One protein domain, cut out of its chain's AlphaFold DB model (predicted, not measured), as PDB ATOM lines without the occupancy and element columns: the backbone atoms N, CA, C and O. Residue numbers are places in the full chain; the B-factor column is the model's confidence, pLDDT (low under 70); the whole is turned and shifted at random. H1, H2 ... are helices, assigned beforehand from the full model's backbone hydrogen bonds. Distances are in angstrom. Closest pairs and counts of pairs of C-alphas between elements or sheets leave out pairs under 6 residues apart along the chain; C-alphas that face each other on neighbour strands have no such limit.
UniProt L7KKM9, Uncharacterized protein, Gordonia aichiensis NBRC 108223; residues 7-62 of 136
ATOM      1  N   LEU A   7     111.539  17.845  92.112       87.06
ATOM      2  CA  LEU A   7     111.767  16.423  92.413       87.06
ATOM      3  C   LEU A   7     110.575  15.727  93.100       87.06
ATOM      4  O   LEU A   7     110.190  14.645  92.671       87.06
ATOM      5  N   ALA A   8     109.965  16.341  94.118       87.12
ATOM      6  CA  ALA A   8     108.809  15.757  94.811       87.12
ATOM      7  C   ALA A   8     107.572  15.639  93.900       87.12
ATOM      8  O   ALA A   8     106.857  14.640  93.936       87.12
ATOM      9  N   THR A   9     107.344  16.633  93.037       90.94
ATOM     10  CA  THR A   9     106.285  16.598  92.019       90.94
ATOM     11  C   THR A   9     106.553  15.506  90.988       90.94
ATOM     12  O   THR A   9     105.650  14.743  90.659       90.94
ATOM     13  N   ASP A  10     107.794  15.401  90.510       93.06
ATOM     14  CA  ASP A  10     108.205  14.397  89.528       93.06
ATOM     15  C   ASP A  10     108.043  12.979  90.111       93.06
ATOM     16  O   ASP A  10     107.508  12.094  89.445       93.06
ATOM     17  N   MET A  11     108.423  12.778  91.382       93.12
ATOM     18  CA  MET A  11     108.210  11.527  92.121       93.12
ATOM     19  C   MET A  11     106.726  11.175  92.247       93.12
ATOM     20  O   MET A  11     106.358  10.025  92.015       93.12
ATOM     21  N   LEU A  12     105.874  12.147  92.590       95.25
ATOM     22  CA  LEU A  12     104.433  11.927  92.715       95.25
ATOM     23  C   LEU A  12     103.798  11.548  91.374       95.25
ATOM     24  O   LEU A  12     103.027  10.593  91.315       95.25
ATOM     25  N   ILE A  13     104.141  12.262  90.299       95.38
ATOM     26  CA  ILE A  13     103.650  11.961  88.948       95.38
ATOM     27  C   ILE A  13     104.091  10.557  88.531       95.38
ATOM     28  O   ILE A  13     103.270   9.777  88.057       95.38
ATOM     29  N   TYR A  14     105.367  10.222  88.730       96.00
ATOM     30  CA  TYR A  14     105.901   8.915  88.363       96.00
ATOM     31  C   TYR A  14     105.223   7.777  89.137       96.00
ATOM     32  O   TYR A  14     104.791   6.802  88.528       96.00
ATOM     33  N   ALA A  15     105.062   7.921  90.456       96.94
ATOM     34  CA  ALA A  15     104.388   6.919  91.278       96.94
ATOM     35  C   ALA A  15     102.903   6.769  90.907       96.94
ATOM     36  O   ALA A  15     102.397   5.652  90.829       96.94
ATOM     37  N   ALA A  16     102.206   7.874  90.615       96.94
ATOM     38  CA  ALA A  16     100.811   7.836  90.181       96.94
ATOM     39  C   ALA A  16     100.640   7.106  88.840       96.94
ATOM     40  O   ALA A  16      99.735   6.284  88.706       96.94
ATOM     41  N   LEU A  17     101.523   7.366  87.868       97.19
ATOM     42  CA  LEU A  17     101.540   6.633  86.599       97.19
ATOM     43  C   LEU A  17     101.841   5.145  86.821       97.19
ATOM     44  O   LEU A  17     101.126   4.303  86.289       97.19
ATOM     45  N   GLY A  18     102.817   4.821  87.675       96.19
ATOM     46  CA  GLY A  18     103.154   3.437  88.016       96.19
ATOM     47  C   GLY A  18     101.979   2.651  88.608       96.19
ATOM     48  O   GLY A  18     101.753   1.507  88.220       96.19
ATOM     49  N   VAL A  19     101.180   3.269  89.488       96.75
ATOM     50  CA  VAL A  19      99.955   2.647  90.024       96.75
ATOM     51  C   VAL A  19      98.919   2.406  88.929       96.75
ATOM     52  O   VAL A  19      98.311   1.339  88.901       96.75
ATOM     53  N   VAL A  20      98.712   3.364  88.020       96.50
ATOM     54  CA  VAL A  20      97.758   3.216  86.906       96.50
ATOM     55  C   VAL A  20      98.177   2.086  85.964       96.50
ATOM     56  O   VAL A  20      97.338   1.265  85.587       96.50
ATOM     57  N   ASP A  21      99.462   2.013  85.622       96.38
ATOM     58  CA  ASP A  21     100.011   0.970  84.754       96.38
ATOM     59  C   ASP A  21      99.906  -0.411  85.416       96.38
ATOM     60  O   ASP A  21      99.422  -1.362  84.799       96.38
ATOM     61  N   CYS A  22     100.278  -0.516  86.698       95.25
ATOM     62  CA  CYS A  22     100.162  -1.751  87.472       95.25
ATOM     63  C   CYS A  22      98.704  -2.208  87.580       95.25
ATOM     64  O   CYS A  22      98.394  -3.357  87.286       95.25
ATOM     65  N   HIS A  23      97.788  -1.302  87.923       93.81
ATOM     66  CA  HIS A  23      96.367  -1.612  88.030       93.81
ATOM     67  C   HIS A  23      95.771  -2.080  86.695       93.81
ATOM     68  O   HIS A  23      94.956  -2.999  86.676       93.81
ATOM     69  N   SER A  24      96.189  -1.478  85.576       93.75
ATOM     70  CA  SER A  24      95.763  -1.906  84.237       93.75
ATOM     71  C   SER A  24      96.235  -3.331  83.936       93.75
ATOM     72  O   SER A  24      95.429  -4.168  83.543       93.75
ATOM     73  N   TRP A  25      97.506  -3.635  84.217       92.62
ATOM     74  CA  TRP A  25      98.050  -4.987  84.076       92.62
ATOM     75  C   TRP A  25      97.335  -6.011  84.974       92.62
ATOM     76  O   TRP A  25      96.961  -7.079  84.494       92.62
ATOM     77  N   VAL A  26      97.088  -5.684  86.248       89.88
ATOM     78  CA  VAL A  26      96.365  -6.569  87.178       89.88
ATOM     79  C   VAL A  26      94.952  -6.862  86.674       89.88
ATOM     80  O   VAL A  26      94.518  -8.010  86.710       89.88
ATOM     81  N   ILE A  27      94.231  -5.852  86.171       89.25
ATOM     82  CA  ILE A  27      92.899  -6.058  85.584       89.25
ATOM     83  C   ILE A  27      92.961  -7.013  84.395       89.25
ATOM     84  O   ILE A  27      92.119  -7.909  84.313       89.25
ATOM     85  N   ASP A  28      93.925  -6.828  83.494       88.81
ATOM     86  CA  ASP A  28      94.063  -7.671  82.306       88.81
ATOM     87  C   ASP A  28      94.313  -9.134  82.707       88.81
ATOM     88  O   ASP A  28      93.615 -10.034  82.239       88.81
ATOM     89  N   VAL A  29      95.221  -9.374  83.660       85.38
ATOM     90  CA  VAL A  29      95.514 -10.725  84.164       85.38
ATOM     91  C   VAL A  29      94.286 -11.358  84.824       85.38
ATOM     92  O   VAL A  29      93.904 -12.477  84.484       85.38
ATOM     93  N   LEU A  30      93.618 -10.651  85.737       81.69
ATOM     94  CA  LEU A  30      92.454 -11.196  86.444       81.69
ATOM     95  C   LEU A  30      91.261 -11.454  85.510       81.69
ATOM     96  O   LEU A  30      90.461 -12.361  85.759       81.69
ATOM     97  N   SER A  31      91.138 -10.671  84.436       80.88
ATOM     98  CA  SER A  31      90.081 -10.835  83.433       80.88
ATOM     99  C   SER A  31      90.285 -12.082  82.567       80.88
ATOM    100  O   SER A  31      89.298 -12.704  82.174       80.88
ATOM    101  N   ASP A  32      91.539 -12.469  82.308       75.62
ATOM    102  CA  ASP A  32      91.892 -13.614  81.460       75.62
ATOM    103  C   ASP A  32      91.828 -14.967  82.193       75.62
ATOM    104  O   ASP A  32      91.487 -15.981  81.575       75.62
ATOM    105  N   TYR A  33      92.116 -15.002  83.501       64.62
ATOM    106  CA  TYR A  33      92.216 -16.254  84.276       64.62
ATOM    107  C   TYR A  33      91.066 -16.482  85.278       64.62
ATOM    108  O   TYR A  33      90.835 -17.613  85.704       64.62
ATOM    109  N   GLY A  34      90.261 -15.452  85.568       59.09
ATOM    110  CA  GLY A  34      89.157 -15.523  86.527       59.09
ATOM    111  C   GLY A  34      89.627 -15.494  87.989       59.09
ATOM    112  O   GLY A  34      90.693 -15.976  88.337       59.09
ATOM    113  N   VAL A  35      88.793 -14.945  88.879       59.50
ATOM    114  CA  VAL A  35      89.105 -14.611  90.294       59.50
ATOM    115  C   VAL A  35      89.281 -15.842  91.219       59.50
ATOM    116  O   VAL A  35      89.127 -15.734  92.434       59.50
ATOM    117  N   CYS A  36      89.511 -17.034  90.666       56.84
ATOM    118  CA  CYS A  36      89.523 -18.297  91.413       56.84
ATOM    119  C   CYS A  36      90.929 -18.847  91.701       56.84
ATOM    120  O   CYS A  36      91.022 -19.782  92.496       56.84
ATOM    121  N   ASP A  37      91.981 -18.279  91.105       59.44
ATOM    122  CA  ASP A  37      93.372 -18.653  91.373       59.44
ATOM    123  C   ASP A  37      94.039 -17.665  92.353       59.44
ATOM    124  O   ASP A  37      93.652 -16.499  92.469       59.44
ATOM    125  N   GLU A  38      95.025 -18.146  93.118       66.31
ATOM    126  CA  GLU A  38      95.803 -17.348  94.076       66.31
ATOM    127  C   GLU A  38      96.717 -16.361  93.323       66.31
ATOM    128  O   GLU A  38      97.851 -16.674  92.967       66.31
ATOM    129  N   HIS A  39      96.211 -15.155  93.065       73.69
ATOM    130  CA  HIS A  39      96.925 -14.060  92.392       73.69
ATOM    131  C   HIS A  39      97.768 -13.216  93.363       73.69
ATOM    132  O   HIS A  39      97.674 -11.987  93.389       73.69
ATOM    133  N   GLU A  40      98.568 -13.881  94.206       82.69
ATOM    134  CA  GLU A  40      99.391 -13.209  95.227       82.69
ATOM    135  C   GLU A  40     100.385 -12.221  94.594       82.69
ATOM    136  O   GLU A  40     100.568 -11.117  95.101       82.69
ATOM    137  N   ILE A  41     100.954 -12.569  93.435       88.50
ATOM    138  CA  ILE A  41     101.928 -11.733  92.716       88.50
ATOM    139  C   ILE A  41     101.296 -10.410  92.277       88.50
ATOM    140  O   ILE A  41     101.884  -9.346  92.459       88.50
ATOM    141  N   GLU A  42     100.102 -10.465  91.687       88.50
ATOM    142  CA  GLU A  42      99.374  -9.288  91.223       88.50
ATOM    143  C   GLU A  42      98.968  -8.391  92.398       88.50
ATOM    144  O   GLU A  42      99.112  -7.167  92.325       88.50
ATOM    145  N   THR A  43      98.487  -8.988  93.494       86.31
ATOM    146  CA  THR A  43      98.097  -8.234  94.690       86.31
ATOM    147  C   THR A  43      99.289  -7.602  95.398       86.31
ATOM    148  O   THR A  43      99.186  -6.450  95.824       86.31
ATOM    149  N   ASP A  44     100.422  -8.303  95.477       91.94
ATOM    150  CA  ASP A  44     101.656  -7.788  96.072       91.94
ATOM    151  C   ASP A  44     102.227  -6.648  95.227       91.94
ATOM    152  O   ASP A  44     102.548  -5.587  95.758       91.94
ATOM    153  N   ALA A  45     102.257  -6.805  93.899       92.50
ATOM    154  CA  ALA A  45     102.712  -5.760  92.986       92.50
ATOM    155  C   ALA A  45     101.854  -4.487  93.085       92.50
ATOM    156  O   ALA A  45     102.387  -3.373  93.096       92.50
ATOM    157  N   LEU A  46     100.528  -4.633  93.197       93.12
ATOM    158  CA  LEU A  46      99.639  -3.494  93.420       93.12
ATOM    159  C   LEU A  46      99.878  -2.859  94.798       93.12
ATOM    160  O   LEU A  46      99.876  -1.632  94.915       93.12
ATOM    161  N   GLY A  47     100.111  -3.677  95.828       93.31
ATOM    162  CA  GLY A  47     100.476  -3.225  97.169       93.31
ATOM    163  C   GLY A  47     101.757  -2.390  97.179       93.31
ATOM    164  O   GLY A  47     101.765  -1.289  97.736       93.31
ATOM    165  N   ASP A  48     102.802  -2.861  96.502       96.44
ATOM    166  CA  ASP A  48     104.078  -2.160  96.353       96.44
ATOM    167  C   ASP A  48     103.908  -0.831  95.604       96.44
ATOM    168  O   ASP A  48     104.378   0.212  96.070       96.44
ATOM    169  N   ALA A  49     103.161  -0.827  94.492       95.75
ATOM    170  CA  ALA A  49     102.892   0.389  93.725       95.75
ATOM    171  C   ALA A  49     102.129   1.441  94.556       95.75
ATOM    172  O   ALA A  49     102.461   2.631  94.535       95.75
ATOM    173  N   VAL A  50     101.129   1.015  95.337       96.31
ATOM    174  CA  VAL A  50     100.402   1.896  96.267       96.31
ATOM    175  C   VAL A  50     101.319   2.392  97.390       96.31
ATOM    176  O   VAL A  50     101.246   3.565  97.766       96.31
ATOM    177  N   GLY A  51     102.216   1.542  97.897       97.12
ATOM    178  CA  GLY A  51     103.237   1.922  98.874       97.12
ATOM    179  C   GLY A  51     104.158   3.030  98.358       97.12
ATOM    180  O   GLY A  51     104.402   4.021  99.057       97.12
ATOM    181  N   ASP A  52     104.603   2.923  97.107       96.56
ATOM    182  CA  ASP A  52     105.396   3.955  96.441       96.56
ATOM    183  C   ASP A  52     104.625   5.267  96.263       96.56
ATOM    184  O   ASP A  52     105.172   6.344  96.525       96.56
ATOM    185  N   LEU A  53     103.341   5.196  95.904       97.50
ATOM    186  CA  LEU A  53     102.475   6.371  95.819       97.50
ATOM    187  C   LEU A  53     102.282   7.046  97.183       97.50
ATOM    188  O   LEU A  53     102.335   8.276  97.269       97.50
ATOM    189  N   HIS A  54     102.099   6.278  98.258       96.56
ATOM    190  CA  HIS A  54     102.000   6.820  99.616       96.56
ATOM    191  C   HIS A  54     103.280   7.549 100.022       96.56
ATOM    192  O   HIS A  54     103.218   8.670 100.533       96.56
ATOM    193  N   ARG A  55     104.445   6.956  99.741       95.06
ATOM    194  CA  ARG A  55     105.742   7.586  99.999       95.06
ATOM    195  C   ARG A  55     105.912   8.878  99.201       95.06
ATOM    196  O   ARG A  55     106.270   9.900  99.777       95.06
ATOM    197  N   ALA A  56     105.616   8.866  97.903       95.44
ATOM    198  CA  ALA A  56     105.722  10.062  97.068       95.44
ATOM    199  C   ALA A  56     104.738  11.164  97.505       95.44
ATOM    200  O   ALA A  56     105.088  12.342  97.527       95.44
ATOM    201  N   THR A  57     103.529  10.782  97.923       95.50
ATOM    202  CA  THR A  57     102.539  11.711  98.489       95.50
ATOM    203  C   THR A  57     103.038  12.333  99.789       95.50
ATOM    204  O   THR A  57     102.849  13.532 100.000       95.50
ATOM    205  N   TYR A  58     103.699  11.556 100.652       94.44
ATOM    206  CA  TYR A  58     104.293  12.067 101.886       94.44
ATOM    207  C   TYR A  58     105.364  13.125 101.592       94.44
ATOM    208  O   TYR A  58     105.250  14.242 102.087       94.44
ATOM    209  N   GLU A  59     106.320  12.823 100.707       93.00
ATOM    210  CA  GLU A  59     107.375  13.759 100.276       93.00
ATOM    211  C   GLU A  59     106.813  15.029  99.616       93.00
ATOM    212  O   GLU A  59     107.373  16.114  99.745       93.00
ATOM    213  N   PHE A  60     105.684  14.918  98.910       93.00
ATOM    214  CA  PHE A  60     105.016  16.067  98.300       93.00
ATOM    215  C   PHE A  60     104.256  16.937  99.315       93.00
ATOM    216  O   PHE A  60     104.057  18.129  99.082       93.00
ATOM    217  N   SER A  61     103.796  16.355 100.424       94.38
ATOM    218  CA  SER A  61     102.911  17.014 101.398       94.38
ATOM    219  C   SER A  61     103.593  17.417 102.705       94.38
ATOM    220  O   SER A  61     102.977  18.131 103.502       94.38
ATOM    221  N   HIS A  62     104.845  17.010 102.922       94.50
ATOM    222  CA  HIS A  62     105.617  17.293 104.128       94.50
ATOM    223  C   HIS A  62     106.955  17.952 103.790       94.50
ATOM    224  O   HIS A  62     107.542  17.743 102.732       94.50
TER     225      HIS A  62
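What this domain is: This is residues 7 to 62 of the 136 residues of an uncharacterized protein of Gordonia aichiensis NBRC 108223 (UniProt L7KKM9). The model is a long helical hairpin: H1 runs out along nearly the whole length, the chain turns through a loop at the far end, and H2 folds back beside it. The outline is a rod spanning 41 by 15 by 11 A, and the turn, residues 31 to 38, sticks out at one end. The printed part has 56 residues with two named helices, H1 then H2, and no named strand; the class is all helix. The whole is loose, with a radius of gyration of the C-alphas of 13.2 A.

Where its parts are: H1 holds residues 7 to 33, from C-alpha 7 at (111.767, 16.423, 92.413) to C-alpha 33 at (92.216, -16.254, 84.276), 38.9 A from first to last C-alpha. A short link of 6 residues follows. H2 holds residues 40 to 61 and measures 31.0 A from first to last C-alpha; its C-alpha 61 is at (102.911, 17.014, 101.398).

How they stand to each other: H1 and H2 form a helical hairpin and touch, with 26 pairs of C-alphas within 8 A. Their closest C-alphas, those of Leu 12 and Ala 56, are 4.9 A apart. The helices run opposite ways at a shallow tilt of 19 degrees, with their centres 9.4 A apart. In both H1 and H2 every O i to N i+4 pair is within hydrogen-bond range.

The domain as a whole: The two C-alphas farthest apart are those of Leu 7 and Cys 36, at 41.2 A, while the C-alphas of Leu 7 and His 62, the first and last printed, are 13.3 A apart. Residues 31 to 38 stand free, of which 31 to 33 belong to H1. Without them the body of 48 residues spans 35 by 15 by 10 A. The printed part has no cut. Its mean pLDDT is 88.7, and residues 33 to 38 are under 70.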